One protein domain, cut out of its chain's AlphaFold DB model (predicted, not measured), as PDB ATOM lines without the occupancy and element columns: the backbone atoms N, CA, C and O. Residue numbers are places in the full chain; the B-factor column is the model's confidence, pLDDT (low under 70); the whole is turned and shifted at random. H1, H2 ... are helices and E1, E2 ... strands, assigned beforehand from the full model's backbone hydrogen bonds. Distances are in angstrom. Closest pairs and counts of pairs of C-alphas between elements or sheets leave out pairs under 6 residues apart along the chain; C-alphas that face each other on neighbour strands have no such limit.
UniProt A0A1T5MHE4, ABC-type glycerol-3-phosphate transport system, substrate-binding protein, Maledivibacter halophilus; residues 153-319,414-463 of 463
ATOM      1  N   ARG A 153      -5.101 -38.525  42.128       82.94
ATOM      2  CA  ARG A 153      -6.099 -37.660  41.507       82.94
ATOM      3  C   ARG A 153      -5.817 -36.207  41.815       82.94
ATOM      4  O   ARG A 153      -5.769 -35.803  42.973       82.94
ATOM      5  N   ILE A 154      -5.646 -35.417  40.760       84.94
ATOM      6  CA  ILE A 154      -5.482 -33.973  40.882       84.94
ATOM      7  C   ILE A 154      -6.775 -33.306  40.464       84.94
ATOM      8  O   ILE A 154      -7.092 -33.281  39.276       84.94
ATOM      9  N   LEU A 155      -7.502 -32.757  41.429       86.88
ATOM     10  CA  LEU A 155      -8.807 -32.145  41.198       86.88
ATOM     11  C   LEU A 155      -8.676 -30.627  41.201       86.88
ATOM     12  O   LEU A 155      -8.092 -30.059  42.125       86.88
ATOM     13  N   LYS A 156      -9.258 -29.949  40.207       87.81
ATOM     14  CA  LYS A 156      -9.325 -28.481  40.209       87.81
ATOM     15  C   LYS A 156     -10.426 -27.999  41.147       87.81
ATOM     16  O   LYS A 156     -11.603 -28.316  40.962       87.81
ATOM     17  N   ARG A 157     -10.065 -27.158  42.115       91.69
ATOM     18  CA  ARG A 157     -11.003 -26.592  43.097       91.69
ATOM     19  C   ARG A 157     -12.077 -25.733  42.443       91.69
ATOM     20  O   ARG A 157     -13.242 -25.800  42.835       91.69
ATOM     21  N   GLU A 158     -11.712 -24.965  41.415       89.62
ATOM     22  CA  GLU A 158     -12.671 -24.152  40.657       89.62
ATOM     23  C   GLU A 158     -13.781 -25.010  40.033       89.62
ATOM     24  O   GLU A 158     -14.948 -24.622  40.064       89.62
ATOM     25  N   ILE A 159     -13.436 -26.212  39.559       88.50
ATOM     26  CA  ILE A 159     -14.395 -27.101  38.913       88.50
ATOM     27  C   ILE A 159     -15.264 -27.796  39.958       88.50
ATOM     28  O   ILE A 159     -16.477 -27.858  39.778       88.50
ATOM     29  N   LEU A 160     -14.692 -28.237  41.087       91.31
ATOM     30  CA  LEU A 160     -15.477 -28.754  42.219       91.31
ATOM     31  C   LEU A 160     -16.537 -27.733  42.668       91.31
ATOM     32  O   LEU A 160     -17.709 -28.073  42.854       91.31
ATOM     33  N   LYS A 161     -16.156 -26.451  42.730       92.38
ATOM     34  CA  LYS A 161     -17.074 -25.343  43.015       92.38
ATOM     35  C   LYS A 161     -18.130 -25.154  41.921       92.38
ATOM     36  O   LYS A 161     -19.297 -24.952  42.249       92.38
ATOM     37  N   GLU A 162     -17.755 -25.224  40.644       90.75
ATOM     38  CA  GLU A 162     -18.681 -25.104  39.507       90.75
ATOM     39  C   GLU A 162     -19.743 -26.213  39.503       90.75
ATOM     40  O   GLU A 162     -20.926 -25.963  39.247       90.75
ATOM     41  N   ILE A 163     -19.342 -27.451  39.791       92.12
ATOM     42  CA  ILE A 163     -20.254 -28.598  39.853       92.12
ATOM     43  C   ILE A 163     -20.987 -28.701  41.199       92.12
ATOM     44  O   ILE A 163     -21.906 -29.504  41.324       92.12
ATOM     45  N   GLY A 164     -20.667 -27.832  42.164       91.75
ATOM     46  CA  GLY A 164     -21.378 -27.719  43.436       91.75
ATOM     47  C   GLY A 164     -21.112 -28.878  44.397       91.75
ATOM     48  O   GLY A 164     -21.982 -29.210  45.203       91.75
ATOM     49  N   VAL A 165     -19.936 -29.502  44.311       91.25
ATOM     50  CA  VAL A 165     -19.515 -30.578  45.216       91.25
ATOM     51  C   VAL A 165     -18.522 -30.051  46.247       91.25
ATOM     52  O   VAL A 165     -17.762 -29.118  45.991       91.25
ATOM     53  N   GLN A 166     -18.542 -30.650  47.434       92.75
ATOM     54  CA  GLN A 166     -17.542 -30.377  48.458       92.75
ATOM     55  C   GLN A 166     -16.194 -30.974  48.039       92.75
ATOM     56  O   GLN A 166     -16.144 -32.015  47.388       92.75
ATOM     57  N   GLU A 167     -15.108 -30.312  48.432       93.81
ATOM     58  CA  GLU A 167     -13.758 -30.844  48.279       93.81
ATOM     59  C   GLU A 167     -13.596 -32.153  49.072       93.81
ATOM     60  O   GLU A 167     -13.899 -32.160  50.270       93.81
ATOM     61  N   PRO A 168     -13.153 -33.252  48.433       93.06
ATOM     62  CA  PRO A 168     -12.920 -34.512  49.125       93.06
ATOM     63  C   PRO A 168     -11.664 -34.450  50.001       93.06
ATOM     64  O   PRO A 168     -10.670 -33.813  49.643       93.06
ATOM     65  N   ASP A 169     -11.693 -35.159  51.128       92.88
ATOM     66  CA  ASP A 169     -10.500 -35.444  51.923       92.88
ATOM     67  C   ASP A 169      -9.697 -36.619  51.326       92.88
ATOM     68  O   ASP A 169     -10.051 -37.185  50.288       92.88
ATOM     69  N   TYR A 170      -8.578 -36.976  51.958       91.31
ATOM     70  CA  TYR A 170      -7.741 -38.085  51.494       91.31
ATOM     71  C   TYR A 170      -8.369 -39.473  51.693       91.31
ATOM     72  O   TYR A 170      -7.947 -40.410  51.022       91.31
ATOM     73  N   ASP A 171      -9.379 -39.615  52.554       88.88
ATOM     74  CA  ASP A 171     -10.045 -40.891  52.864       88.88
ATOM     75  C   ASP A 171     -11.400 -41.044  52.133       88.88
ATOM     76  O   ASP A 171     -12.233 -41.876  52.501       88.88
ATOM     77  N   TRP A 172     -11.625 -40.259  51.076       91.31
ATOM     78  CA  TRP A 172     -12.813 -40.334  50.225       91.31
ATOM     79  C   TRP A 172     -13.028 -41.714  49.580       91.31
ATOM     80  O   TRP A 172     -12.089 -42.450  49.264       91.31
ATOM     81  N   SER A 173     -14.298 -42.061  49.363       87.75
ATOM     82  CA  SER A 173     -14.707 -43.370  48.847       87.75
ATOM     83  C   SER A 173     -14.834 -43.406  47.322       87.75
ATOM     84  O   SER A 173     -14.962 -42.381  46.647       87.75
ATOM     85  N   ILE A 174     -14.871 -44.618  46.753       83.00
ATOM     86  CA  ILE A 174     -15.118 -44.795  45.316       83.00
ATOM     87  C   ILE A 174     -16.472 -44.217  44.888       83.00
ATOM     88  O   ILE A 174     -16.611 -43.712  43.774       83.00
ATOM     89  N   ASP A 175     -17.470 -44.249  45.773       84.00
ATOM     90  CA  ASP A 175     -18.788 -43.690  45.497       84.00
ATOM     91  C   ASP A 175     -18.752 -42.148  45.508       84.00
ATOM     92  O   ASP A 175     -19.432 -41.528  44.686       84.00
ATOM     93  N   ASP A 176     -17.910 -41.524  46.345       88.12
ATOM     94  CA  ASP A 176     -17.659 -40.074  46.307       88.12
ATOM     95  C   ASP A 176     -17.028 -39.663  44.975       88.12
ATOM     96  O   ASP A 176     -17.530 -38.758  44.302       88.12
ATOM     97  N   TYR A 177     -15.986 -40.375  44.542       86.56
ATOM     98  CA  TYR A 177     -15.353 -40.154  43.241       86.56
ATOM     99  C   TYR A 177     -16.340 -40.334  42.079       86.56
ATOM    100  O   TYR A 177     -16.468 -39.449  41.230       86.56
ATOM    101  N   ILE A 178     -17.111 -41.430  42.060       84.12
ATOM    102  CA  ILE A 178     -18.116 -41.690  41.017       84.12
ATOM    103  C   ILE A 178     -19.181 -40.590  40.995       84.12
ATOM    104  O   ILE A 178     -19.624 -40.179  39.916       84.12
ATOM    105  N   LYS A 179     -19.623 -40.106  42.160       87.25
ATOM    106  CA  LYS A 179     -20.585 -39.004  42.257       87.25
ATOM    107  C   LYS A 179     -20.007 -37.731  41.646       87.25
ATOM    108  O   LYS A 179     -20.635 -37.145  40.768       87.25
ATOM    109  N   ILE A 180     -18.806 -37.347  42.064       88.94
ATOM    110  CA  ILE A 180     -18.101 -36.162  41.577       88.94
ATOM    111  C   ILE A 180     -17.906 -36.226  40.049       88.94
ATOM    112  O   ILE A 180     -18.296 -35.299  39.334       88.94
ATOM    113  N   LYS A 181     -17.407 -37.352  39.521       86.56
ATOM    114  CA  LYS A 181     -17.235 -37.578  38.077       86.56
ATOM    115  C   LYS A 181     -18.566 -37.517  37.322       86.56
ATOM    116  O   LYS A 181     -18.631 -36.962  36.229       86.56
ATOM    117  N   ASN A 182     -19.649 -38.060  37.882       87.06
ATOM    118  CA  ASN A 182     -20.971 -37.983  37.255       87.06
ATOM    119  C   ASN A 182     -21.503 -36.546  37.170       87.06
ATOM    120  O   ASN A 182     -22.071 -36.193  36.135       87.06
ATOM    121  N   GLU A 183     -21.326 -35.733  38.215       90.50
ATOM    122  CA  GLU A 183     -21.714 -34.316  38.192       90.50
ATOM    123  C   GLU A 183     -20.931 -33.533  37.133       90.50
ATOM    124  O   GLU A 183     -21.507 -32.725  36.401       90.50
ATOM    125  N   TRP A 184     -19.640 -33.833  36.984       89.19
ATOM    126  CA  TRP A 184     -18.822 -33.285  35.906       89.19
ATOM    127  C   TRP A 184     -19.342 -33.682  34.519       89.19
ATOM    128  O   TRP A 184     -19.642 -32.808  33.705       89.19
ATOM    129  N   LEU A 185     -19.527 -34.982  34.262       87.44
ATOM    130  CA  LEU A 185     -19.966 -35.497  32.958       87.44
ATOM    131  C   LEU A 185     -21.363 -35.000  32.550       87.44
ATOM    132  O   LEU A 185     -21.660 -34.900  31.362       87.44
ATOM    133  N   ASN A 186     -22.227 -34.671  33.516       88.88
ATOM    134  CA  ASN A 186     -23.538 -34.073  33.241       88.88
ATOM    135  C   ASN A 186     -23.430 -32.679  32.600       88.88
ATOM    136  O   ASN A 186     -24.319 -32.288  31.843       88.88
ATOM    137  N   LYS A 187     -22.368 -31.925  32.909       87.56
ATOM    138  CA  LYS A 187     -22.129 -30.575  32.377       87.56
ATOM    139  C   LYS A 187     -21.129 -30.569  31.223       87.56
ATOM    140  O   LYS A 187     -21.259 -29.759  30.310       87.56
ATOM    141  N   ASN A 188     -20.165 -31.486  31.253       86.25
ATOM    142  CA  ASN A 188     -19.012 -31.511  30.363       86.25
ATOM    143  C   ASN A 188     -18.825 -32.911  29.758       86.25
ATOM    144  O   ASN A 188     -18.051 -33.711  30.280       86.25
ATOM    145  N   PRO A 189     -19.515 -33.228  28.646       87.38
ATOM    146  CA  PRO A 189     -19.399 -34.537  28.017       87.38
ATOM    147  C   PRO A 189     -17.981 -34.854  27.514       87.38
ATOM    148  O   PRO A 189     -17.343 -34.051  26.813       87.38
ATOM    149  N   GLU A 190     -17.507 -36.067  27.797       85.19
ATOM    150  CA  GLU A 190     -16.149 -36.534  27.473       85.19
ATOM    151  C   GLU A 190     -16.143 -37.631  26.407       85.19
ATOM    152  O   GLU A 190     -17.142 -38.307  26.192       85.19
ATOM    153  N   TYR A 191     -15.027 -37.811  25.702       86.25
ATOM    154  CA  TYR A 191     -14.887 -38.973  24.824       86.25
ATOM    155  C   TYR A 191     -14.553 -40.198  25.666       86.25
ATOM    156  O   TYR A 191     -13.706 -40.119  26.553       86.25
ATOM    157  N   VAL A 192     -15.182 -41.333  25.365       84.50
ATOM    158  CA  VAL A 192     -14.803 -42.595  26.006       84.50
ATOM    159  C   VAL A 192     -13.439 -43.018  25.484       84.50
ATOM    160  O   VAL A 192     -13.253 -43.170  24.276       84.50
ATOM    161  N   ASP A 193     -12.499 -43.236  26.395       78.25
ATOM    162  CA  ASP A 193     -11.179 -43.752  26.074       78.25
ATOM    163  C   ASP A 193     -10.805 -44.968  26.931       78.25
ATOM    164  O   ASP A 193     -11.568 -45.457  27.770       78.25
ATOM    165  N   PHE A 194      -9.623 -45.514  26.652       74.50
ATOM    166  CA  PHE A 194      -9.115 -46.689  27.343       74.50
ATOM    167  C   PHE A 194      -8.893 -46.444  28.841       74.50
ATOM    168  O   PHE A 194      -9.100 -47.367  29.625       74.50
ATOM    169  N   LEU A 195      -8.458 -45.249  29.253       70.31
ATOM    170  CA  LEU A 195      -8.224 -44.971  30.670       70.31
ATOM    171  C   LEU A 195      -9.533 -44.940  31.443       70.31
ATOM    172  O   LEU A 195      -9.631 -45.615  32.462       70.31
ATOM    173  N   GLU A 196     -10.541 -44.243  30.921       72.25
ATOM    174  CA  GLU A 196     -11.872 -44.178  31.525       72.25
ATOM    175  C   GLU A 196     -12.437 -45.594  31.740       72.25
ATOM    176  O   GLU A 196     -12.885 -45.932  32.834       72.25
ATOM    177  N   LEU A 197     -12.345 -46.476  30.732       75.75
ATOM    178  CA  LEU A 197     -12.796 -47.866  30.874       75.75
ATOM    179  C   LEU A 197     -11.913 -48.706  31.806       75.75
ATOM    180  O   LEU A 197     -12.421 -49.532  32.566       75.75
ATOM    181  N   SER A 198     -10.592 -48.550  31.725       69.12
ATOM    182  CA  SER A 198      -9.655 -49.399  32.469       69.12
ATOM    183  C   SER A 198      -9.535 -49.031  33.944       69.12
ATOM    184  O   SER A 198      -9.213 -49.906  34.742       69.12
ATOM    185  N   LEU A 199      -9.812 -47.784  34.316       67.94
ATOM    186  CA  LEU A 199      -9.821 -47.348  35.704       67.94
ATOM    187  C   LEU A 199     -11.235 -47.520  36.263       67.94
ATOM    188  O   LEU A 199     -11.491 -48.469  36.999       67.94
ATOM    189  N   ASP A 200     -12.199 -46.707  35.843       71.50
ATOM    190  CA  ASP A 200     -13.488 -46.619  36.540       71.50
ATOM    191  C   ASP A 200     -14.322 -47.900  36.429       71.50
ATOM    192  O   ASP A 200     -14.930 -48.357  37.405       71.50
ATOM    193  N   PHE A 201     -14.338 -48.518  35.244       73.81
ATOM    194  CA  PHE A 201     -15.182 -49.686  35.014       73.81
ATOM    195  C   PHE A 201     -14.522 -50.976  35.501       73.81
ATOM    196  O   PHE A 201     -15.182 -51.773  36.169       73.81
ATOM    197  N   LEU A 202     -13.225 -51.188  35.247       73.19
ATOM    198  CA  LEU A 202     -12.545 -52.385  35.757       73.19
ATOM    199  C   LEU A 202     -12.409 -52.377  37.281       73.19
ATOM    200  O   LEU A 202     -12.556 -53.446  37.882       73.19
ATOM    201  N   TYR A 203     -12.177 -51.222  37.920       74.38
ATOM    202  CA  TYR A 203     -12.159 -51.153  39.384       74.38
ATOM    203  C   TYR A 203     -13.515 -51.562  39.957       74.38
ATOM    204  O   TYR A 203     -13.566 -52.466  40.794       74.38
ATOM    205  N   LYS A 204     -14.629 -51.027  39.431       76.31
ATOM    206  CA  LYS A 204     -15.964 -51.444  39.885       76.31
ATOM    207  C   LYS A 204     -16.224 -52.926  39.603       76.31
ATOM    208  O   LYS A 204     -16.698 -53.627  40.493       76.31
ATOM    209  N   MET A 205     -15.843 -53.454  38.437       75.25
ATOM    210  CA  MET A 205     -15.973 -54.893  38.148       75.25
ATOM    211  C   MET A 205     -15.191 -55.767  39.134       75.25
ATOM    212  O   MET A 205     -15.672 -56.830  39.538       75.25
ATOM    213  N   ASN A 206     -14.005 -55.320  39.551       73.25
ATOM    214  CA  ASN A 206     -13.187 -56.028  40.528       73.25
ATOM    215  C   ASN A 206     -13.852 -56.104  41.912       73.25
ATOM    216  O   ASN A 206     -13.620 -57.088  42.612       73.25
ATOM    217  N   THR A 207     -14.737 -55.167  42.275       79.00
ATOM    218  CA  THR A 207     -15.498 -55.236  43.541       79.00
ATOM    219  C   THR A 207     -16.495 -56.403  43.584       79.00
ATOM    220  O   THR A 207     -16.787 -56.937  44.652       79.00
ATOM    221  N   TYR A 208     -16.968 -56.882  42.426       82.25
ATOM    222  CA  TYR A 208     -17.879 -58.033  42.335       82.25
ATOM    223  C   TYR A 208     -17.154 -59.383  42.288       82.25
ATOM    224  O   TYR A 208     -17.792 -60.439  42.176       82.25
ATOM    225  N   LYS A 209     -15.819 -59.363  42.347       82.06
ATOM    226  CA  LYS A 209     -14.948 -60.533  42.273       82.06
ATOM    227  C   LYS A 209     -14.383 -60.874  43.642       82.06
ATOM    228  O   LYS A 209     -13.827 -60.035  44.336       82.06
ATOM    229  N   LYS A 210     -14.387 -62.170  43.955       81.44
ATOM    230  CA  LYS A 210     -13.567 -62.745  45.023       81.44
ATOM    231  C   LYS A 210     -12.708 -63.875  44.470       81.44
ATOM    232  O   LYS A 210     -13.234 -64.847  43.927       81.44
ATOM    233  N   VAL A 211     -11.394 -63.745  44.626       81.75
ATOM    234  CA  VAL A 211     -10.418 -64.779  44.262       81.75
ATOM    235  C   VAL A 211     -10.075 -65.576  45.515       81.75
ATOM    236  O   VAL A 211      -9.685 -65.008  46.529       81.75
ATOM    237  N   ASP A 212     -10.253 -66.888  45.446       81.38
ATOM    238  CA  ASP A 212      -9.861 -67.849  46.469       81.38
ATOM    239  C   ASP A 212      -8.652 -68.623  45.932       81.38
ATOM    240  O   ASP A 212      -8.796 -69.564  45.145       81.38
ATOM    241  N   LEU A 213      -7.452 -68.145  46.278       78.19
ATOM    242  CA  LEU A 213      -6.196 -68.722  45.793       78.19
ATOM    243  C   LEU A 213      -5.955 -70.126  46.364       78.19
ATOM    244  O   LEU A 213      -5.423 -70.975  45.655       78.19
ATOM    245  N   GLU A 214      -6.403 -70.405  47.593       82.31
ATOM    246  CA  GLU A 214      -6.282 -71.730  48.217       82.31
ATOM    247  C   GLU A 214      -7.134 -72.769  47.487       82.31
ATOM    248  O   GLU A 214      -6.675 -73.866  47.176       82.31
ATOM    249  N   GLN A 215      -8.378 -72.409  47.161       84.88
ATOM    250  CA  GLN A 215      -9.280 -73.281  46.413       84.88
ATOM    251  C   GLN A 215      -9.076 -73.199  44.897       84.88
ATOM    252  O   GLN A 215      -9.806 -73.881  44.171       84.88
ATOM    253  N   LYS A 216      -8.141 -72.361  44.418       85.25
ATOM    254  CA  LYS A 216      -7.902 -72.071  42.993       85.25
ATOM    255  C   LYS A 216      -9.208 -71.761  42.248       85.25
ATOM    256  O   LYS A 216      -9.496 -72.312  41.182       85.25
ATOM    257  N   LYS A 217     -10.052 -70.925  42.859       87.69
ATOM    258  CA  LYS A 217     -11.403 -70.616  42.374       87.69
ATOM    259  C   LYS A 217     -11.704 -69.137  42.440       87.69
ATOM    260  O   LYS A 217     -11.359 -68.446  43.389       87.69
ATOM    261  N   ILE A 218     -12.486 -68.681  41.476       86.88
ATOM    262  CA  ILE A 218     -13.039 -67.340  41.458       86.88
ATOM    263  C   ILE A 218     -14.543 -67.416  41.637       86.88
ATOM    264  O   ILE A 218     -15.245 -68.252  41.049       86.88
ATOM    265  N   LYS A 219     -15.043 -66.514  42.471       86.06
ATOM    266  CA  LYS A 219     -16.461 -66.291  42.711       86.06
ATOM    267  C   LYS A 219     -16.814 -64.898  42.205       86.06
ATOM    268  O   LYS A 219     -16.096 -63.939  42.478       86.06
ATOM    269  N   TYR A 220     -17.926 -64.821  41.486       85.38
ATOM    270  CA  TYR A 220     -18.514 -63.568  41.033       85.38
ATOM    271  C   TYR A 220     -19.960 -63.496  41.468       85.38
ATOM    272  O   TYR A 220     -20.660 -64.515  41.444       85.38
ATOM    273  N   ASN A 221     -20.410 -62.284  41.763       88.88
ATOM    274  CA  ASN A 221     -21.825 -61.980  41.713       88.88
ATOM    275  C   ASN A 221     -22.218 -61.727  40.244       88.88
ATOM    276  O   ASN A 221     -21.994 -60.642  39.716       88.88
ATOM    277  N   ILE A 222     -22.729 -62.764  39.567       88.75
ATOM    278  CA  ILE A 222     -23.108 -62.689  38.143       88.75
ATOM    279  C   ILE A 222     -24.228 -61.667  37.931       88.75
ATOM    280  O   ILE A 222     -24.178 -60.926  36.958       88.75
ATOM    281  N   GLU A 223     -25.200 -61.615  38.842       91.56
ATOM    282  CA  GLU A 223     -26.328 -60.688  38.759       91.56
ATOM    283  C   GLU A 223     -25.846 -59.238  38.823       91.56
ATOM    284  O   GLU A 223     -26.095 -58.481  37.888       91.56
ATOM    285  N   ALA A 224     -25.031 -58.897  39.827       91.44
ATOM    286  CA  ALA A 224     -24.464 -57.554  39.951       91.44
ATOM    287  C   ALA A 224     -23.552 -57.177  38.768       91.44
ATOM    288  O   ALA A 224     -23.576 -56.041  38.305       91.44
ATOM    289  N   LEU A 225     -22.764 -58.122  38.236       91.00
ATOM    290  CA  LEU A 225     -21.942 -57.872  37.044       91.00
ATOM    291  C   LEU A 225     -22.788 -57.630  35.792       91.00
ATOM    292  O   LEU A 225     -22.431 -56.784  34.976       91.00
ATOM    293  N   ARG A 226     -23.885 -58.369  35.618       93.69
ATOM    294  CA  ARG A 226     -24.799 -58.189  34.487       93.69
ATOM    295  C   ARG A 226     -25.483 -56.828  34.545       93.69
ATOM    296  O   ARG A 226     -25.506 -56.135  33.532       93.69
ATOM    297  N   GLU A 227     -26.004 -56.450  35.710       92.88
ATOM    298  CA  GLU A 227     -26.588 -55.123  35.931       92.88
ATOM    299  C   GLU A 227     -25.560 -54.031  35.641       92.88
ATOM    300  O   GLU A 227     -25.803 -53.164  34.808       92.88
ATOM    301  N   PHE A 228     -24.352 -54.162  36.192       91.38
ATOM    302  CA  PHE A 228     -23.264 -53.229  35.929       91.38
ATOM    303  C   PHE A 228     -22.934 -53.087  34.433       91.38
ATOM    304  O   PHE A 228     -22.733 -51.972  33.957       91.38
ATOM    305  N   LEU A 229     -22.879 -54.184  33.670       92.50
ATOM    306  CA  LEU A 229     -22.604 -54.141  32.227       92.50
ATOM    307  C   LEU A 229     -23.714 -53.419  31.448       92.50
ATOM    308  O   LEU A 229     -23.420 -52.624  30.551       92.50
ATOM    309  N   LYS A 230     -24.979 -53.655  31.810       92.75
ATOM    310  CA  LYS A 230     -26.131 -52.965  31.210       92.75
ATOM    311  C   LYS A 230     -26.125 -51.473  31.534       92.75
ATOM    312  O   LYS A 230     -26.241 -50.653  30.622       92.75
ATOM    313  N   ASP A 231     -25.910 -51.127  32.798       91.25
ATOM    314  CA  ASP A 231     -25.827 -49.739  33.257       91.25
ATOM    315  C   ASP A 231     -24.649 -49.010  32.605       91.25
ATOM    316  O   ASP A 231     -24.765 -47.850  32.211       91.25
ATOM    317  N   SER A 232     -23.527 -49.709  32.414       90.69
ATOM    318  CA  SER A 232     -22.350 -49.178  31.723       90.69
ATOM    319  C   SER A 232     -22.669 -48.796  30.283       90.69
ATOM    320  O   SER A 232     -22.341 -47.684  29.871       90.69
ATOM    321  N   ARG A 233     -23.368 -49.663  29.536       92.00
ATOM    322  CA  ARG A 233     -23.838 -49.347  28.178       92.00
ATOM    323  C   ARG A 233     -24.765 -48.139  28.181       92.00
ATOM    324  O   ARG A 233     -24.513 -47.189  27.446       92.00
ATOM    325  N   GLN A 234     -25.775 -48.113  29.046       91.81
ATOM    326  CA  GLN A 234     -26.688 -46.968  29.124       91.81
ATOM    327  C   GLN A 234     -25.954 -45.661  29.447       91.81
ATOM    328  O   GLN A 234     -26.210 -44.638  28.814       91.81
ATOM    329  N   LYS A 235     -25.008 -45.689  30.393       89.75
ATOM    330  CA  LYS A 235     -24.197 -44.525  30.768       89.75
ATOM    331  C   LYS A 235     -23.333 -44.057  29.595       89.75
ATOM    332  O   LYS A 235     -23.344 -42.867  29.288       89.75
ATOM    333  N   ILE A 236     -22.621 -44.970  28.938       89.75
ATOM    334  CA  ILE A 236     -21.705 -44.672  27.828       89.75
ATOM    335  C   ILE A 236     -22.445 -44.106  26.615       89.75
ATOM    336  O   ILE A 236     -21.960 -43.153  26.014       89.75
ATOM    337  N   PHE A 237     -23.624 -44.638  26.284       90.69
ATOM    338  CA  PHE A 237     -24.465 -44.178  25.168       90.69
ATOM    339  C   PHE A 237     -25.437 -43.045  25.541       90.69
ATOM    340  O   PHE A 237     -26.291 -42.661  24.741       90.69
ATOM    341  N   SER A 238     -25.299 -42.469  26.738       90.94
ATOM    342  CA  SER A 238     -26.033 -41.266  27.144       90.94
ATOM    343  C   SER A 238     -25.355 -39.981  26.651       90.94
ATOM    344  O   SER A 238     -24.264 -39.997  26.087       90.94
ATOM    345  N   SER A 239     -25.961 -38.825  26.937       90.75
ATOM    346  CA  SER A 239     -25.361 -37.513  26.652       90.75
ATOM    347  C   SER A 239     -24.112 -37.194  27.485       90.75
ATOM    348  O   SER A 239     -23.483 -36.170  27.235       90.75
ATOM    349  N   LYS A 240     -23.761 -38.034  28.471       89.38
ATOM    350  CA  LYS A 240     -22.558 -37.876  29.306       89.38
ATOM    351  C   LYS A 240     -21.264 -38.090  28.531       89.38
ATOM    352  O   LYS A 240     -20.230 -37.570  28.936       89.38
ATOM    353  N   TYR A 241     -21.315 -38.842  27.433       89.50
ATOM    354  CA  TYR A 241     -20.143 -39.093  26.611       89.50
ATOM    355  C   TYR A 241     -20.380 -38.681  25.160       89.50
ATOM    356  O   TYR A 241     -21.460 -38.842  24.593       89.50
ATOM    357  N   VAL A 242     -19.336 -38.135  24.545       88.56
ATOM    358  CA  VAL A 242     -19.304 -37.805  23.126       88.56
ATOM    359  C   VAL A 242     -18.963 -39.070  22.354       88.56
ATOM    360  O   VAL A 242     -17.874 -39.626  22.495       88.56
ATOM    361  N   GLN A 243     -19.894 -39.498  21.510       83.25
ATOM    362  CA  GLN A 243     -19.746 -40.693  20.693       83.25
ATOM    363  C   GLN A 243     -19.639 -40.356  19.212       83.25
ATOM    364  O   GLN A 243     -20.287 -39.427  18.719       83.25
ATOM    365  N   ASP A 244     -18.865 -41.161  18.488       83.69
ATOM    366  CA  ASP A 244     -18.963 -41.213  17.036       83.69
ATOM    367  C   ASP A 244     -20.107 -42.163  16.667       83.69
ATOM    368  O   ASP A 244     -20.021 -43.373  16.865       83.69
ATOM    369  N   LYS A 245     -21.213 -41.604  16.167       78.94
ATOM    370  CA  LYS A 245     -22.443 -42.360  15.867       78.94
ATOM    371  C   LYS A 245     -22.264 -43.410  14.769       78.94
ATOM    372  O   LYS A 245     -23.168 -44.211  14.564       78.94
ATOM    373  N   ASN A 246     -21.143 -43.371  14.050       85.38
ATOM    374  CA  ASN A 246     -20.846 -44.300  12.969       85.38
ATOM    375  C   ASN A 246     -19.935 -45.456  13.403       85.38
ATOM    376  O   ASN A 246     -19.593 -46.272  12.555       85.38
ATOM    377  N   TYR A 247     -19.509 -45.512  14.669       91.56
ATOM    378  CA  TYR A 247     -18.665 -46.608  15.143       91.56
ATOM    379  C   TYR A 247     -19.469 -47.898  15.273       91.56
ATOM    380  O   TYR A 247     -20.469 -47.946  15.991       91.56
ATOM    381  N   SER A 248     -18.977 -48.934  14.603       93.88
ATOM    382  CA  SER A 248     -19.341 -50.328  14.828       93.88
ATOM    383  C   SER A 248     -18.573 -50.914  16.014       93.88
ATOM    384  O   SER A 248     -17.620 -50.314  16.526       93.88
ATOM    385  N   TYR A 249     -18.938 -52.127  16.421       94.31
ATOM    386  CA  TYR A 249     -18.165 -52.898  17.391       94.31
ATOM    387  C   TYR A 249     -16.675 -53.010  17.015       94.31
ATOM    388  O   TYR A 249     -15.815 -52.857  17.885       94.31
ATOM    389  N   ASP A 250     -16.346 -53.232  15.739       94.75
ATOM    390  CA  ASP A 250     -14.958 -53.406  15.289       94.75
ATOM    391  C   ASP A 250     -14.130 -52.116  15.428       94.75
ATOM    392  O   ASP A 250     -12.933 -52.172  15.739       94.75
ATOM    393  N   ASP A 251     -14.766 -50.952  15.269       94.00
ATOM    394  CA  ASP A 251     -14.136 -49.646  15.478       94.00
ATOM    395  C   ASP A 251     -13.825 -49.429  16.966       94.00
ATOM    396  O   ASP A 251     -12.698 -49.087  17.335       94.00
ATOM    397  N   TRP A 252     -14.793 -49.716  17.847       91.94
ATOM    398  CA  TRP A 252     -14.588 -49.671  19.298       91.94
ATOM    399  C   TRP A 252     -13.521 -50.667  19.753       91.94
ATOM    400  O   TRP A 252     -12.622 -50.321  20.520       91.94
ATOM    401  N   TYR A 253     -13.564 -51.898  19.246       93.06
ATOM    402  CA  TYR A 253     -12.553 -52.906  19.537       93.06
ATOM    403  C   TYR A 253     -11.156 -52.426  19.115       93.06
ATOM    404  O   TYR A 253     -10.195 -52.556  19.881       93.06
ATOM    405  N   SER A 254     -11.038 -51.817  17.931       92.44
ATOM    406  CA  SER A 254      -9.787 -51.242  17.428       92.44
ATOM    407  C   SER A 254      -9.302 -50.067  18.277       92.44
ATOM    408  O   SER A 254      -8.105 -49.962  18.548       92.44
ATOM    409  N   LEU A 255     -10.203 -49.220  18.768       89.81
ATOM    410  CA  LEU A 255      -9.868 -48.128  19.683       89.81
ATOM    411  C   LEU A 255      -9.218 -48.650  20.976       89.81
ATOM    412  O   LEU A 255      -8.193 -48.118  21.413       89.81
ATOM    413  N   PHE A 256      -9.764 -49.712  21.579       88.88
ATOM    414  CA  PHE A 256      -9.287 -50.210  22.876       88.88
ATOM    415  C   PHE A 256      -8.100 -51.176  22.780       88.88
ATOM    416  O   PHE A 256      -7.201 -51.119  23.622       88.88
ATOM    417  N   PHE A 257      -8.068 -52.051  21.773       90.56
ATOM    418  CA  PHE A 257      -7.101 -53.155  21.703       90.56
ATOM    419  C   PHE A 257      -6.028 -53.003  20.620       90.56
ATOM    420  O   PHE A 257      -5.085 -53.796  20.607       90.56
ATOM    421  N   ASN A 258      -6.120 -52.000  19.742       90.75
ATOM    422  CA  ASN A 258      -5.083 -51.694  18.758       90.75
ATOM    423  C   ASN A 258      -4.479 -50.309  19.031       90.75
ATOM    424  O   ASN A 258      -5.080 -49.277  18.748       90.75
ATOM    425  N   GLU A 259      -3.260 -50.286  19.576       84.12
ATOM    426  CA  GLU A 259      -2.570 -49.043  19.961       84.12
ATOM    427  C   GLU A 259      -2.334 -48.077  18.790       84.12
ATOM    428  O   GLU A 259      -2.249 -46.872  19.007       84.12
ATOM    429  N   ASN A 260      -2.271 -48.592  17.559       88.25
ATOM    430  CA  ASN A 260      -1.970 -47.816  16.354       88.25
ATOM    431  C   ASN A 260      -3.209 -47.551  15.485       88.25
ATOM    432  O   ASN A 260      -3.071 -47.195  14.313       88.25
ATOM    433  N   SER A 261      -4.416 -47.769  16.012       92.56
ATOM    434  CA  SER A 261      -5.642 -47.558  15.246       92.56
ATOM    435  C   SER A 261      -5.913 -46.062  14.991       92.56
ATOM    436  O   SER A 261      -5.579 -45.208  15.831       92.56
ATOM    437  N   PRO A 262      -6.510 -45.707  13.837       91.88
ATOM    438  CA  PRO A 262      -6.976 -44.346  13.579       91.88
ATOM    439  C   PRO A 262      -7.968 -43.854  14.638       91.88
ATOM    440  O   PRO A 262      -7.906 -42.693  15.043       91.88
ATOM    441  N   GLU A 263      -8.836 -44.740  15.129       90.44
ATOM    442  CA  GLU A 263      -9.861 -44.455  16.134       90.44
ATOM    443  C   GLU A 263      -9.208 -44.018  17.448       90.44
ATOM    444  O   GLU A 263      -9.517 -42.948  17.980       90.44
ATOM    445  N   ARG A 264      -8.221 -44.785  17.931       87.69
ATOM    446  CA  ARG A 264      -7.473 -44.440  19.144       87.69
ATOM    447  C   ARG A 264      -6.689 -43.143  18.974       87.69
ATOM    448  O   ARG A 264      -6.713 -42.296  19.863       87.69
ATOM    449  N   SER A 265      -6.030 -42.962  17.830       88.75
ATOM    450  CA  SER A 265      -5.256 -41.747  17.539       88.75
ATOM    451  C   SER A 265      -6.139 -40.495  17.550       88.75
ATOM    452  O   SER A 265      -5.781 -39.489  18.165       88.75
ATOM    453  N   LYS A 266      -7.323 -40.579  16.931       89.19
ATOM    454  CA  LYS A 266      -8.330 -39.512  16.906       89.19
ATOM    455  C   LYS A 266      -8.805 -39.164  18.316       89.19
ATOM    456  O   LYS A 266      -8.837 -37.987  18.665       89.19
ATOM    457  N   ILE A 267      -9.158 -40.160  19.128       86.62
ATOM    458  CA  ILE A 267      -9.659 -39.927  20.490       86.62
ATOM    459  C   ILE A 267      -8.568 -39.358  21.397       86.62
ATOM    460  O   ILE A 267      -8.833 -38.387  22.100       86.62
ATOM    461  N   ILE A 268      -7.327 -39.853  21.312       81.69
ATOM    462  CA  ILE A 268      -6.183 -39.264  22.029       81.69
ATOM    463  C   ILE A 268      -5.984 -37.797  21.629       81.69
ATOM    464  O   ILE A 268      -5.762 -36.951  22.489       81.69
ATOM    465  N   GLU A 269      -6.068 -37.456  20.340       83.19
ATOM    466  CA  GLU A 269      -5.930 -36.065  19.892       83.19
ATOM    467  C   GLU A 269      -7.069 -35.171  20.408       83.19
ATOM    468  O   GLU A 269      -6.833 -34.038  20.836       83.19
ATOM    469  N   LEU A 270      -8.306 -35.672  20.380       84.19
ATOM    470  CA  LEU A 270      -9.479 -34.958  20.879       84.19
ATOM    471  C   LEU A 270      -9.405 -34.739  22.394       84.19
ATOM    472  O   LEU A 270      -9.660 -33.622  22.851       84.19
ATOM    473  N   ASN A 271      -8.982 -35.757  23.145       76.31
ATOM    474  CA  ASN A 271      -8.754 -35.658  24.584       76.31
ATOM    475  C   ASN A 271      -7.609 -34.685  24.887       76.31
ATOM    476  O   ASN A 271      -7.823 -33.752  25.648       76.31
ATOM    477  N   ARG A 272      -6.475 -34.736  24.175       71.88
ATOM    478  CA  ARG A 272      -5.378 -33.749  24.317       71.88
ATOM    479  C   ARG A 272      -5.793 -32.301  24.071       71.88
ATOM    480  O   ARG A 272      -5.286 -31.381  24.705       71.88
ATOM    481  N   LYS A 273      -6.711 -32.050  23.133       74.12
ATOM    482  CA  LYS A 273      -7.244 -30.691  22.918       74.12
ATOM    483  C   LYS A 273      -8.120 -30.242  24.085       74.12
ATOM    484  O   LYS A 273      -8.110 -29.058  24.418       74.12
ATOM    485  N   LYS A 274      -8.848 -31.177  24.698       68.69
ATOM    486  CA  LYS A 274      -9.635 -30.945  25.910       68.69
ATOM    487  C   LYS A 274      -8.778 -30.900  27.185       68.69
ATOM    488  O   LYS A 274      -9.214 -30.236  28.115       68.69
ATOM    489  N   GLU A 275      -7.578 -31.511  27.222       58.03
ATOM    490  CA  GLU A 275      -6.686 -31.672  28.406       58.03
ATOM    491  C   GLU A 275      -6.446 -30.363  29.165       58.03
ATOM    492  O   GLU A 275      -6.369 -30.346  30.390       58.03
ATOM    493  N   LYS A 276      -6.472 -29.228  28.464       56.12
ATOM    494  CA  LYS A 276      -6.356 -27.895  29.072       56.12
ATOM    495  C   LYS A 276      -7.530 -27.500  29.990       56.12
ATOM    496  O   LYS A 276      -7.417 -26.513  30.709       56.12
ATOM    497  N   VAL A 277      -8.643 -28.237  29.978       54.06
ATOM    498  CA  VAL A 277      -9.928 -27.882  30.618       54.06
ATOM    499  C   VAL A 277     -10.467 -29.010  31.522       54.06
ATOM    500  O   VAL A 277     -11.581 -28.908  32.021       54.06
ATOM    501  N   TYR A 278      -9.716 -30.091  31.764       61.12
ATOM    502  CA  TYR A 278     -10.245 -31.226  32.536       61.12
ATOM    503  C   TYR A 278     -10.520 -30.891  34.005       61.12
ATOM    504  O   TYR A 278      -9.798 -30.118  34.641       61.12
ATOM    505  N   PHE A 279     -11.553 -31.566  34.513       53.41
ATOM    506  CA  PHE A 279     -11.914 -31.704  35.922       53.41
ATOM    507  C   PHE A 279     -10.794 -32.292  36.780       53.41
ATOM    508  O   PHE A 279     -10.556 -31.851  37.906       53.41
ATOM    509  N   GLU A 280     -10.099 -33.268  36.209       54.94
ATOM    510  CA  GLU A 280      -9.112 -34.087  36.880       54.94
ATOM    511  C   GLU A 280      -7.929 -34.332  35.947       54.94
ATOM    512  O   GLU A 280      -8.111 -34.764  34.807       54.94
ATOM    513  N   TYR A 281      -6.712 -34.084  36.430       57.78
ATOM    514  CA  TYR A 281      -5.520 -34.564  35.739       57.78
ATOM    515  C   TYR A 281      -5.207 -35.973  36.230       57.78
ATOM    516  O   TYR A 281      -4.707 -36.161  37.339       57.78
ATOM    517  N   MET A 282      -5.472 -36.962  35.377       52.97
ATOM    518  CA  MET A 282      -4.858 -38.281  35.484       52.97
ATOM    519  C   MET A 282      -3.588 -38.274  34.637       52.97
ATOM    520  O   MET A 282      -3.643 -38.075  33.424       52.97
ATOM    521  N   PHE A 283      -2.423 -38.446  35.258       50.72
ATOM    522  CA  PHE A 283      -1.179 -38.398  34.499       50.72
ATOM    523  C   PHE A 283      -0.956 -39.662  33.678       50.72
ATOM    524  O   PHE A 283      -0.736 -40.746  34.210       50.72
ATOM    525  N   HIS A 284      -0.887 -39.479  32.360       44.25
ATOM    526  CA  HIS A 284      -0.279 -40.438  31.440       44.25
ATOM    527  C   HIS A 284       1.259 -40.458  31.538       44.25
ATOM    528  O   HIS A 284       1.875 -41.455  31.162       44.25
ATOM    529  N   ASP A 285       1.884 -39.389  32.055       46.31
ATOM    530  CA  ASP A 285       3.349 -39.238  32.097       46.31
ATOM    531  C   ASP A 285       3.964 -39.657  33.448       46.31
ATOM    532  O   ASP A 285       4.808 -38.944  33.976       46.31
ATOM    533  N   PHE A 286       3.550 -40.792  34.021       49.62
ATOM    534  CA  PHE A 286       4.284 -41.553  35.055       49.62
ATOM    535  C   PHE A 286       4.738 -40.803  36.345       49.62
ATOM    536  O   PHE A 286       5.462 -41.377  37.151       49.62
ATOM    537  N   GLN A 287       4.380 -39.535  36.592       55.94
ATOM    538  CA  GLN A 287       4.907 -38.727  37.711       55.94
ATOM    539  C   GLN A 287       4.410 -39.227  39.076       55.94
ATOM    540  O   GLN A 287       3.224 -39.487  39.228       55.94
ATOM    541  N   THR A 288       5.306 -39.329  40.072       66.88
ATOM    542  CA  THR A 288       4.914 -39.661  41.452       66.88
ATOM    543  C   THR A 288       4.747 -38.396  42.272       66.88
ATOM    544  O   THR A 288       5.688 -37.611  42.405       66.88
ATOM    545  N   TYR A 289       3.581 -38.223  42.882       75.44
ATOM    546  CA  TYR A 289       3.342 -37.156  43.860       75.44
ATOM    547  C   TYR A 289       3.901 -37.504  45.245       75.44
ATOM    548  O   TYR A 289       3.964 -36.652  46.123       75.44
ATOM    549  N   LEU A 290       4.401 -38.736  45.431       86.31
ATOM    550  CA  LEU A 290       5.137 -39.109  46.641       86.31
ATOM    551  C   LEU A 290       6.501 -38.427  46.740       86.31
ATOM    552  O   LEU A 290       7.088 -38.437  47.821       86.31
ATOM    553  N   ASN A 291       7.048 -37.895  45.642       87.88
ATOM    554  CA  ASN A 291       8.206 -37.009  45.692       87.88
ATOM    555  C   ASN A 291       7.692 -35.564  45.767       87.88
ATOM    556  O   ASN A 291       7.214 -35.066  44.754       87.88
ATOM    557  N   PRO A 292       7.814 -34.860  46.900       88.06
ATOM    558  CA  PRO A 292       7.256 -33.515  47.037       88.06
ATOM    559  C   PRO A 292       7.836 -32.500  46.040       88.06
ATOM    560  O   PRO A 292       7.156 -31.559  45.647       88.06
ATOM    561  N   LEU A 293       9.072 -32.717  45.569       86.69
ATOM    562  CA  LEU A 293       9.719 -31.867  44.562       86.69
ATOM    563  C   LEU A 293       9.199 -32.107  43.130       86.69
ATOM    564  O   LEU A 293       9.589 -31.397  42.204       86.69
ATOM    565  N   SER A 294       8.332 -33.102  42.909       82.19
ATOM    566  CA  SER A 294       7.744 -33.370  41.588       82.19
ATOM    567  C   SER A 294       6.574 -32.444  41.246       82.19
ATOM    568  O   SER A 294       6.243 -32.299  40.068       82.19
ATOM    569  N   ILE A 295       5.979 -31.786  42.247       83.31
ATOM    570  CA  ILE A 295       4.739 -31.020  42.086       83.31
ATOM    571  C   ILE A 295       4.949 -29.765  41.250       83.31
ATOM    572  O   ILE A 295       4.186 -29.515  40.320       83.31
ATOM    573  N   LYS A 296       5.993 -28.980  41.525       83.81
ATOM    574  CA  LYS A 296       6.218 -27.727  40.796       83.81
ATOM    575  C   LYS A 296       6.471 -27.935  39.298       83.81
ATOM    576  O   LYS A 296       5.842 -27.231  38.508       83.81
ATOM    577  N   PRO A 297       7.329 -28.878  38.851       78.31
ATOM    578  CA  PRO A 297       7.465 -29.177  37.426       78.31
ATOM    579  C   PRO A 297       6.131 -29.493  36.743       78.31
ATOM    580  O   PRO A 297       5.913 -29.051  35.613       78.31
ATOM    581  N   PHE A 298       5.246 -30.225  37.425       78.19
ATOM    582  CA  PHE A 298       3.899 -30.511  36.943       78.19
ATOM    583  C   PHE A 298       3.060 -29.232  36.819       78.19
ATOM    584  O   PHE A 298       2.599 -28.901  35.726       78.19
ATOM    585  N   LEU A 299       2.925 -28.479  37.909       80.25
ATOM    586  CA  LEU A 299       2.131 -27.251  37.957       80.25
ATOM    587  C   LEU A 299       2.585 -26.216  36.925       80.25
ATOM    588  O   LEU A 299       1.766 -25.638  36.213       80.25
ATOM    589  N   HIS A 300       3.897 -26.047  36.763       80.88
ATOM    590  CA  HIS A 300       4.471 -25.153  35.763       80.88
ATOM    591  C   HIS A 300       4.184 -25.618  34.325       80.88
ATOM    592  O   HIS A 300       3.903 -24.790  33.460       80.88
ATOM    593  N   LYS A 301       4.251 -26.930  34.044       78.06
ATOM    594  CA  LYS A 301       3.938 -27.486  32.712       78.06
ATOM    595  C   LYS A 301       2.488 -27.193  32.322       78.06
ATOM    596  O   LYS A 301       2.238 -26.834  31.172       78.06
ATOM    597  N   GLU A 302       1.567 -27.330  33.270       76.88
ATOM    598  CA  GLU A 302       0.137 -27.132  33.032       76.88
ATOM    599  C   GLU A 302      -0.339 -25.688  33.260       76.88
ATOM    600  O   GLU A 302      -1.493 -25.378  32.968       76.88
ATOM    601  N   ASN A 303       0.543 -24.791  33.718       81.19
ATOM    602  CA  ASN A 303       0.219 -23.406  34.071       81.19
ATOM    603  C   ASN A 303      -0.911 -23.328  35.119       81.19
ATOM    604  O   ASN A 303      -1.933 -22.673  34.906       81.19
ATOM    605  N   ILE A 304      -0.724 -24.045  36.228       81.81
ATOM    606  CA  ILE A 304      -1.668 -24.156  37.343       81.81
ATOM    607  C   ILE A 304      -0.989 -23.663  38.616       81.81
ATOM    608  O   ILE A 304       0.145 -24.042  38.896       81.81
ATOM    609  N   GLU A 305      -1.695 -22.869  39.416       86.38
ATOM    610  CA  GLU A 305      -1.220 -22.485  40.742       86.38
ATOM    611  C   GLU A 305      -1.461 -23.618  41.742       86.38
ATOM    612  O   GLU A 305      -2.505 -24.276  41.740       86.38
ATOM    613  N   ALA A 306      -0.525 -23.825  42.668       84.88
ATOM    614  CA  ALA A 306      -0.612 -24.915  43.639       84.88
ATOM    615  C   ALA A 306      -1.914 -24.875  44.459       84.88
ATOM    616  O   ALA A 306      -2.478 -25.913  44.818       84.88
ATOM    617  N   ASN A 307      -2.405 -23.670  44.756       88.75
ATOM    618  CA  ASN A 307      -3.619 -23.444  45.537       88.75
ATOM    619  C   ASN A 307      -4.921 -23.715  44.781       88.75
ATOM    620  O   ASN A 307      -5.947 -23.851  45.439       88.75
ATOM    621  N   ASP A 308      -4.882 -23.886  43.460       89.00
ATOM    622  CA  ASP A 308      -6.074 -24.144  42.645       89.00
ATOM    623  C   ASP A 308      -6.423 -25.634  42.549       89.00
ATOM    624  O   ASP A 308      -7.470 -26.000  42.007       89.00
ATOM    625  N   ILE A 309      -5.578 -26.508  43.108       88.75
ATOM    626  CA  ILE A 309      -5.751 -27.959  43.048       88.75
ATOM    627  C   ILE A 309      -5.842 -28.631  44.419       88.75
ATOM    628  O   ILE A 309      -5.419 -28.106  45.459       88.75
ATOM    629  N   LEU A 310      -6.399 -29.836  44.386       89.75
ATOM    630  CA  LEU A 310      -6.305 -30.877  45.399       89.75
ATOM    631  C   LEU A 310      -5.475 -32.030  44.838       89.75
ATOM    632  O   LEU A 310      -5.601 -32.334  43.656       89.75
ATOM    633  N   ILE A 311      -4.652 -32.660  45.673       88.69
ATOM    634  CA  ILE A 311      -3.875 -33.856  45.329       88.69
ATOM    635  C   ILE A 311      -4.362 -34.964  46.252       88.69
ATOM    636  O   ILE A 311      -3.950 -35.006  47.405       88.69
ATOM    637  N   ASN A 312      -5.241 -35.831  45.765       88.31
ATOM    638  CA  ASN A 312      -5.854 -36.891  46.559       88.31
ATOM    639  C   ASN A 312      -5.386 -38.260  46.063       88.31
ATOM    640  O   ASN A 312      -5.109 -38.418  44.873       88.31
ATOM    641  N   PRO A 313      -5.320 -39.277  46.934       87.94
ATOM    642  CA  PRO A 313      -5.143 -40.644  46.470       87.94
ATOM    643  C   PRO A 313      -6.369 -41.070  45.662       87.94
ATOM    644  O   PRO A 313      -7.463 -40.532  45.834       87.94
ATOM    645  N   TYR A 314      -6.227 -42.071  44.806       83.94
ATOM    646  CA  TYR A 314      -7.378 -42.779  44.272       83.94
ATOM    647  C   TYR A 314      -8.133 -43.439  45.432       83.94
ATOM    648  O   TYR A 314      -7.488 -43.998  46.331       83.94
ATOM    649  N   PRO A 315      -9.474 -43.398  45.439       81.94
ATOM    650  CA  PRO A 315     -10.239 -44.099  46.454       81.94
ATOM    651  C   PRO A 315      -9.880 -45.581  46.513       81.94
ATOM    652  O   PRO A 315      -9.613 -46.209  45.488       81.94
ATOM    653  N   ASP A 316      -9.892 -46.143  47.718       77.00
ATOM    654  CA  ASP A 316      -9.534 -47.543  47.970       77.00
ATOM    655  C   ASP A 316      -8.106 -47.925  47.518       77.00
ATOM    656  O   ASP A 316      -7.827 -49.105  47.261       77.00
ATOM    657  N   ILE A 317      -7.174 -46.960  47.433       81.31
ATOM    658  CA  ILE A 317      -5.757 -47.259  47.200       81.31
ATOM    659  C   ILE A 317      -5.263 -48.269  48.245       81.31
ATOM    660  O   ILE A 317      -5.255 -48.027  49.449       81.31
ATOM    661  N   ALA A 318      -4.845 -49.437  47.768       83.75
ATOM    662  CA  ALA A 318      -4.371 -50.530  48.618       83.75
ATOM    663  C   ALA A 318      -2.872 -50.798  48.437       83.75
ATOM    664  O   ALA A 318      -2.284 -51.646  49.118       83.75
ATOM    665  N   SER A 319      -2.233 -50.122  47.478       88.44
ATOM    666  CA  SER A 319      -0.838 -50.388  47.166       88.44
ATOM    667  C   SER A 319      -0.101 -49.227  46.521       88.44
ATOM    668  O   SER A 319      -0.688 -48.490  45.743       88.44
ATOM    669  N   LYS A 414       2.955 -52.888  45.772       88.62
ATOM    670  CA  LYS A 414       2.286 -53.545  44.643       88.62
ATOM    671  C   LYS A 414       3.233 -54.570  44.033       88.62
ATOM    672  O   LYS A 414       4.191 -54.210  43.347       88.62
ATOM    673  N   HIS A 415       2.954 -55.849  44.244       86.06
ATOM    674  CA  HIS A 415       3.638 -56.931  43.543       86.06
ATOM    675  C   HIS A 415       2.929 -57.250  42.226       86.06
ATOM    676  O   HIS A 415       1.696 -57.251  42.159       86.06
ATOM    677  N   ARG A 416       3.705 -57.555  41.177       81.75
ATOM    678  CA  ARG A 416       3.142 -58.063  39.925       81.75
ATOM    679  C   ARG A 416       2.470 -59.408  40.193       81.75
ATOM    680  O   ARG A 416       3.099 -60.341  40.692       81.75
ATOM    681  N   ASN A 417       1.196 -59.495  39.835       81.25
ATOM    682  CA  ASN A 417       0.405 -60.712  39.894       81.25
ATOM    683  C   ASN A 417      -0.111 -61.011  38.481       81.25
ATOM    684  O   ASN A 417      -1.038 -60.358  38.006       81.25
ATOM    685  N   GLU A 418       0.508 -61.979  37.798       80.00
ATOM    686  CA  GLU A 418       0.154 -62.336  36.413       80.00
ATOM    687  C   GLU A 418      -1.312 -62.743  36.280       80.00
ATOM    688  O   GLU A 418      -1.965 -62.423  35.288       80.00
ATOM    689  N   PHE A 419      -1.857 -63.396  37.306       83.38
ATOM    690  CA  PHE A 419      -3.257 -63.775  37.314       83.38
ATOM    691  C   PHE A 419      -4.178 -62.550  37.410       83.38
ATOM    692  O   PHE A 419      -5.180 -62.494  36.700       83.38
ATOM    693  N   GLU A 420      -3.846 -61.541  38.225       82.06
ATOM    694  CA  GLU A 420      -4.598 -60.276  38.249       82.06
ATOM    695  C   GLU A 420      -4.542 -59.564  36.896       82.06
ATOM    696  O   GLU A 420      -5.583 -59.129  36.406       82.06
ATOM    697  N   VAL A 421      -3.360 -59.489  36.275       81.62
ATOM    698  CA  VAL A 421      -3.176 -58.868  34.953       81.62
ATOM    699  C   VAL A 421      -4.023 -59.585  33.904       81.62
ATOM    700  O   VAL A 421      -4.814 -58.949  33.204       81.62
ATOM    701  N   TYR A 422      -3.914 -60.913  33.830       86.38
ATOM    702  CA  TYR A 422      -4.704 -61.735  32.919       86.38
ATOM    703  C   TYR A 422      -6.205 -61.549  33.168       86.38
ATOM    704  O   TYR A 422      -6.968 -61.277  32.242       86.38
ATOM    705  N   CYS A 423      -6.633 -61.607  34.430       86.06
ATOM    706  CA  CYS A 423      -8.020 -61.419  34.827       86.06
ATOM    707  C   CYS A 423      -8.567 -60.055  34.370       86.06
ATOM    708  O   CYS A 423      -9.613 -60.017  33.720       86.06
ATOM    709  N   SER A 424      -7.849 -58.958  34.630       85.06
ATOM    710  CA  SER A 424      -8.239 -57.605  34.210       85.06
ATOM    711  C   SER A 424      -8.340 -57.471  32.687       85.06
ATOM    712  O   SER A 424      -9.312 -56.910  32.184       85.06
ATOM    713  N   GLN A 425      -7.405 -58.054  31.928       86.94
ATOM    714  CA  GLN A 425      -7.463 -58.055  30.460       86.94
ATOM    715  C   GLN A 425      -8.683 -58.814  29.921       86.94
ATOM    716  O   GLN A 425      -9.315 -58.378  28.955       86.94
ATOM    717  N   ARG A 426      -9.025 -59.962  30.520       90.12
ATOM    718  CA  ARG A 426     -10.205 -60.739  30.115       90.12
ATOM    719  C   ARG A 426     -11.505 -60.024  30.478       90.12
ATOM    720  O   ARG A 426     -12.440 -60.045  29.681       90.12
ATOM    721  N   PHE A 427     -11.545 -59.344  31.621       88.75
ATOM    722  CA  PHE A 427     -12.677 -58.502  31.993       88.75
ATOM    723  C   PHE A 427     -12.873 -57.330  31.044       88.75
ATOM    724  O   PHE A 427     -13.992 -57.125  30.584       88.75
ATOM    725  N   LEU A 428     -11.799 -56.628  30.678       89.50
ATOM    726  CA  LEU A 428     -11.876 -55.532  29.718       89.50
ATOM    727  C   LEU A 428     -12.426 -56.002  28.369       89.50
ATOM    728  O   LEU A 428     -13.244 -55.318  27.768       89.50
ATOM    729  N   LYS A 429     -12.035 -57.197  27.911       91.81
ATOM    730  CA  LYS A 429     -12.589 -57.792  26.685       91.81
ATOM    731  C   LYS A 429     -14.091 -58.040  26.784       91.81
ATOM    732  O   LYS A 429     -14.799 -57.697  25.850       91.81
ATOM    733  N   ILE A 430     -14.571 -58.591  27.899       92.56
ATOM    734  CA  ILE A 430     -16.010 -58.811  28.114       92.56
ATOM    735  C   ILE A 430     -16.774 -57.488  28.222       92.56
ATOM    736  O   ILE A 430     -17.853 -57.373  27.647       92.56
ATOM    737  N   LEU A 431     -16.216 -56.496  28.922       92.06
ATOM    738  CA  LEU A 431     -16.779 -55.149  28.994       92.06
ATOM    739  C   LEU A 431     -16.941 -54.581  27.583       92.06
ATOM    740  O   LEU A 431     -18.051 -54.222  27.212       92.06
ATOM    741  N   VAL A 432     -15.869 -54.561  26.784       92.88
ATOM    742  CA  VAL A 432     -15.908 -54.000  25.427       92.88
ATOM    743  C   VAL A 432     -16.879 -54.772  24.530       92.88
ATOM    744  O   VAL A 432     -17.694 -54.157  23.849       92.88
ATOM    745  N   GLU A 433     -16.843 -56.107  24.577       94.62
ATOM    746  CA  GLU A 433     -17.727 -56.980  23.795       94.62
ATOM    747  C   GLU A 433     -19.208 -56.715  24.067       94.62
ATOM    748  O   GLU A 433     -19.988 -56.622  23.129       94.62
ATOM    749  N   ILE A 434     -19.606 -56.583  25.332       94.50
ATOM    750  CA  ILE A 434     -21.021 -56.447  25.700       94.50
ATOM    751  C   ILE A 434     -21.489 -54.994  25.591       94.50
ATOM    752  O   ILE A 434     -22.591 -54.724  25.118       94.50
ATOM    753  N   VAL A 435     -20.668 -54.044  26.042       93.19
ATOM    754  CA  VAL A 435     -21.049 -52.628  26.118       93.19
ATOM    755  C   VAL A 435     -21.104 -51.988  24.739       93.19
ATOM    756  O   VAL A 435     -21.978 -51.153  24.527       93.19
ATOM    757  N   PHE A 436     -20.227 -52.368  23.807       93.50
ATOM    758  CA  PHE A 436     -20.102 -51.731  22.488       93.50
ATOM    759  C   PHE A 436     -20.573 -52.613  21.331       93.50
ATOM    760  O   PHE A 436     -20.274 -52.317  20.178       93.50
ATOM    761  N   ALA A 437     -21.309 -53.685  21.621       94.75
ATOM    762  CA  ALA A 437     -21.954 -54.480  20.588       94.75
ATOM    763  C   ALA A 437     -22.911 -53.628  19.740       94.75
ATOM    764  O   ALA A 437     -23.601 -52.742  20.265       94.75
ATOM    765  N   ASP A 438     -22.978 -53.940  18.445       92.88
ATOM    766  CA  ASP A 438     -23.903 -53.290  17.510       92.88
ATOM    767  C   ASP A 438     -25.369 -53.551  17.903       92.88
ATOM    768  O   ASP A 438     -26.222 -52.675  17.769       92.88
ATOM    769  N   GLU A 439     -25.646 -54.731  18.467       92.81
ATOM    770  CA  GLU A 439     -26.948 -55.129  19.010       92.81
ATOM    771  C   GLU A 439     -26.863 -55.409  20.518       92.81
ATOM    772  O   GLU A 439     -25.842 -55.869  21.033       92.81
ATOM    773  N   ASP A 440     -27.951 -55.135  21.239       93.56
ATOM    774  CA  ASP A 440     -28.023 -55.358  22.683       93.56
ATOM    775  C   ASP A 440     -28.006 -56.855  23.022       93.56
ATOM    776  O   ASP A 440     -28.813 -57.637  22.519       93.56
ATOM    777  N   PHE A 441     -27.141 -57.240  23.961       95.50
ATOM    778  CA  PHE A 441     -27.140 -58.589  24.520       95.50
ATOM    779  C   PHE A 441     -28.344 -58.807  25.448       95.50
ATOM    780  O   PHE A 441     -28.644 -57.989  26.324       95.50
ATOM    781  N   SER A 442     -28.978 -59.972  25.339       96.50
ATOM    782  CA  SER A 442     -29.958 -60.443  26.321       96.50
ATOM    783  C   SER A 442     -29.295 -60.852  27.643       96.50
ATOM    784  O   SER A 442     -28.115 -61.207  27.697       96.50
ATOM    785  N   ASP A 443     -30.075 -60.891  28.731       96.56
ATOM    786  CA  ASP A 443     -29.576 -61.324  30.047       96.56
ATOM    787  C   ASP A 443     -28.976 -62.733  30.015       96.56
ATOM    788  O   ASP A 443     -27.959 -63.003  30.657       96.56
ATOM    789  N   GLN A 444     -29.575 -63.627  29.226       96.81
ATOM    790  CA  GLN A 444     -29.088 -64.990  29.066       96.81
ATOM    791  C   GLN A 444     -27.730 -65.029  28.350       96.81
ATOM    792  O   GLN A 444     -26.866 -65.832  28.713       96.81
ATOM    793  N   GLU A 445     -27.511 -64.174  27.351       97.56
ATOM    794  CA  GLU A 445     -26.235 -64.094  26.635       97.56
ATOM    795  C   GLU A 445     -25.129 -63.519  27.520       97.56
ATOM    796  O   GLU A 445     -24.040 -64.100  27.571       97.56
ATOM    797  N   ILE A 446     -25.422 -62.457  28.282       96.31
ATOM    798  CA  ILE A 446     -24.486 -61.887  29.264       96.31
ATOM    799  C   ILE A 446     -24.111 -62.943  30.312       96.31
ATOM    800  O   ILE A 446     -22.926 -63.201  30.539       96.31
ATOM    801  N   ASP A 447     -25.097 -63.627  30.899       95.88
ATOM    802  CA  ASP A 447     -24.864 -64.689  31.884       95.88
ATOM    803  C   ASP A 447     -23.979 -65.808  31.326       95.88
ATOM    804  O   ASP A 447     -23.081 -66.307  32.012       95.88
ATOM    805  N   ASN A 448     -24.220 -66.223  30.081       95.94
ATOM    806  CA  ASN A 448     -23.435 -67.266  29.429       95.94
ATOM    807  C   ASN A 448     -21.983 -66.824  29.204       95.94
ATOM    808  O   ASN A 448     -21.060 -67.606  29.459       95.94
ATOM    809  N   LYS A 449     -21.757 -65.570  28.791       95.69
ATOM    810  CA  LYS A 449     -20.414 -64.986  28.641       95.69
ATOM    811  C   LYS A 449     -19.683 -64.904  29.983       95.69
ATOM    812  O   LYS A 449     -18.547 -65.369  30.077       95.69
ATOM    813  N   LEU A 450     -20.342 -64.419  31.037       93.81
ATOM    814  CA  LEU A 450     -19.768 -64.331  32.385       93.81
ATOM    815  C   LEU A 450     -19.451 -65.717  32.976       93.81
ATOM    816  O   LEU A 450     -18.390 -65.910  33.576       93.81
ATOM    817  N   LYS A 451     -20.318 -66.717  32.764       93.94
ATOM    818  CA  LYS A 451     -20.052 -68.116  33.157       93.94
ATOM    819  C   LYS A 451     -18.857 -68.698  32.402       93.94
ATOM    820  O   LYS A 451     -18.028 -69.372  33.013       93.94
ATOM    821  N   LYS A 452     -18.740 -68.424  31.098       95.00
ATOM    822  CA  LYS A 452     -17.589 -68.848  30.290       95.00
ATOM    823  C   LYS A 452     -16.293 -68.212  30.795       95.00
ATOM    824  O   LYS A 452     -15.336 -68.946  31.023       95.00
ATOM    825  N   LEU A 453     -16.290 -66.900  31.042       92.69
ATOM    826  CA  LEU A 453     -15.146 -66.183  31.614       92.69
ATOM    827  C   LEU A 453     -14.731 -66.782  32.965       92.69
ATOM    828  O   LEU A 453     -13.557 -67.054  33.194       92.69
ATOM    829  N   LYS A 454     -15.696 -67.054  33.851       91.81
ATOM    830  CA  LYS A 454     -15.434 -67.704  35.142       91.81
ATOM    831  C   LYS A 454     -14.759 -69.062  34.982       91.81
ATOM    832  O   LYS A 454     -13.820 -69.361  35.716       91.81
ATOM    833  N   ASN A 455     -15.238 -69.889  34.058       92.38
ATOM    834  CA  ASN A 455     -14.652 -71.204  33.818       92.38
ATOM    835  C   ASN A 455     -13.232 -71.091  33.251       92.38
ATOM    836  O   ASN A 455     -12.349 -71.795  33.725       92.38
ATOM    837  N   GLU A 456     -13.003 -70.180  32.303       92.88
ATOM    838  CA  GLU A 456     -11.679 -69.892  31.737       92.88
ATOM    839  C   GLU A 456     -10.679 -69.472  32.821       92.88
ATOM    840  O   GLU A 456      -9.602 -70.048  32.943       92.88
ATOM    841  N   LEU A 457     -11.057 -68.515  33.665       90.88
ATOM    842  CA  LEU A 457     -10.173 -68.016  34.711       90.88
ATOM    843  C   LEU A 457      -9.951 -69.043  35.840       90.88
ATOM    844  O   LEU A 457      -8.866 -69.098  36.414       90.88
ATOM    845  N   ASN A 458     -10.942 -69.893  36.140       90.50
ATOM    846  CA  ASN A 458     -10.743 -71.031  37.041       90.50
ATOM    847  C   ASN A 458      -9.760 -72.049  36.457       90.50
ATOM    848  O   ASN A 458      -8.940 -72.569  37.203       90.50
ATOM    849  N   LEU A 459      -9.824 -72.343  35.153       89.94
ATOM    850  CA  LEU A 459      -8.853 -73.233  34.508       89.94
ATOM    851  C   LEU A 459      -7.438 -72.669  34.640       89.94
ATOM    852  O   LEU A 459      -6.559 -73.387  35.100       89.94
ATOM    853  N   TYR A 460      -7.258 -71.369  34.382       88.12
ATOM    854  CA  TYR A 460      -5.965 -70.698  34.543       88.12
ATOM    855  C   TYR A 460      -5.398 -70.810  35.969       88.12
ATOM    856  O   TYR A 460      -4.205 -71.009  36.135       88.12
ATOM    857  N   LEU A 461      -6.227 -70.704  37.018       86.12
ATOM    858  CA  LEU A 461      -5.764 -70.890  38.407       86.12
ATOM    859  C   LEU A 461      -5.374 -72.342  38.737       86.12
ATOM    860  O   LEU A 461      -4.674 -72.591  39.725       86.12
ATOM    861  N   ASN A 462      -5.905 -73.309  37.987       83.38
ATOM    862  CA  ASN A 462      -5.663 -74.730  38.218       83.38
ATOM    863  C   ASN A 462      -4.448 -75.269  37.455       83.38
ATOM    864  O   ASN A 462      -3.858 -76.239  37.936       83.38
ATOM    865  N   GLU A 463      -4.070 -74.629  36.350       75.94
ATOM    866  CA  GLU A 463      -2.760 -74.771  35.695       75.94
ATOM    867  C   GLU A 463      -1.627 -74.210  36.577       75.94
ATOM    868  O   GLU A 463      -0.501 -74.753  36.475       75.94
TER     869      GLU A 463
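What this domain is: This is residues 153 to 319 and 414 to 463 of the 463 residues of the protein "ABC-type glycerol-3-phosphate transport system, substrate-binding protein" of Maledivibacter halophilus (UniProt A0A1T5MHE4). A cluster of helices packs round H8 at one end of the domain, and a smaller, looser group round the two-stranded ribbon of E1 and E4 makes the other end. H9 folds back beside H8, H3, H4 and H5 also pack on H8, and the small hairpin of E2 and E3 packs on H9 through E3; H6 reaches from H5 toward the other end, where H1, H2 and H7 lie. The 217 printed residues hold nine named helices and four named strands, in the order E1 H1 H2 H3 E2 E3 H4 H5 H6 H7 E4 H8 H9, with two antiparallel sheets, E1 - E4 and E2 - E3. The class is mostly helix; the whole is compact, with a radius of gyration of the C-alphas of 18.7 A and spans of 51 by 44 by 34 A.

Where its parts are: E1, residues 153 to 156, begins at C-alpha 153 (-6.099, -37.660, 41.507), and H1 is residues 157 to 163. H2, residues 174 to 187, is 20.5 A long and H3, residues 194 to 207, 19.4 A. E2 is residues 209 to 212 and E3 residues 217 to 220. H4, residues 222 to 236, measures 20.8 A; H5 is residues 249 to 257; H6, residues 262 to 277, measures 23.9 A. H7 is residues 292 to 302 and E4 residues 309 to 313. H8, residues 418 to 435, is 25.5 A long, and H9, residues 443 to 462, is 28.6 A long and ends at C-alpha 462 (-5.663, -74.730, 38.218).

How they stand to each other: H8 is the hub, touching four helices. H8 and H9 form a helical hairpin at a shallow tilt of 13 degrees, closest at the C-alphas of Cys 423 and Leu 457, 6.9 A. H4 touches H8 with residues 229 to 233 alone, closest at C-alphas 233 and 435, 4.8 A. H3 touches H8, closest at C-alphas 202 and 428, 6.8 A, and H5 touches it, closest at C-alphas 253 and 432, 6.9 A. In the hairpin of E2 and E3, N 210 and O 219 are 2.9 A apart; the closest C-alphas of E3 and H9, 217 and 458, are 5.4 A apart. H6 touches H5, closest at C-alphas 264 and 255, 4.4 A. H1 touches H2, closest at C-alphas 163 and 183, 6.1 A, and H2 and H3 are near each other. Antiparallel E1 and E4 have N 155 and O 310 at 3.0 A. H7 touches no helix. Every O i to N i+4 pair is within hydrogen-bond range in H1, H4, H5, H8 and H9, against 9 of 10 in H2 and H3, 10 of 12 in H6 and 4 of 7 in H7.

The domain as a whole: The two C-alphas farthest apart, of Leu 293 and Gln 444, are 53.3 A apart. Residues 320 to 413 are not printed; C-alphas 319 and 414 are 5.1 A apart across the cut. The links H4 to H5 and H6 to H7 are long. The mean pLDDT of the printed part is 84.7, with residues 198 to 199 and 274 to 288 under 70.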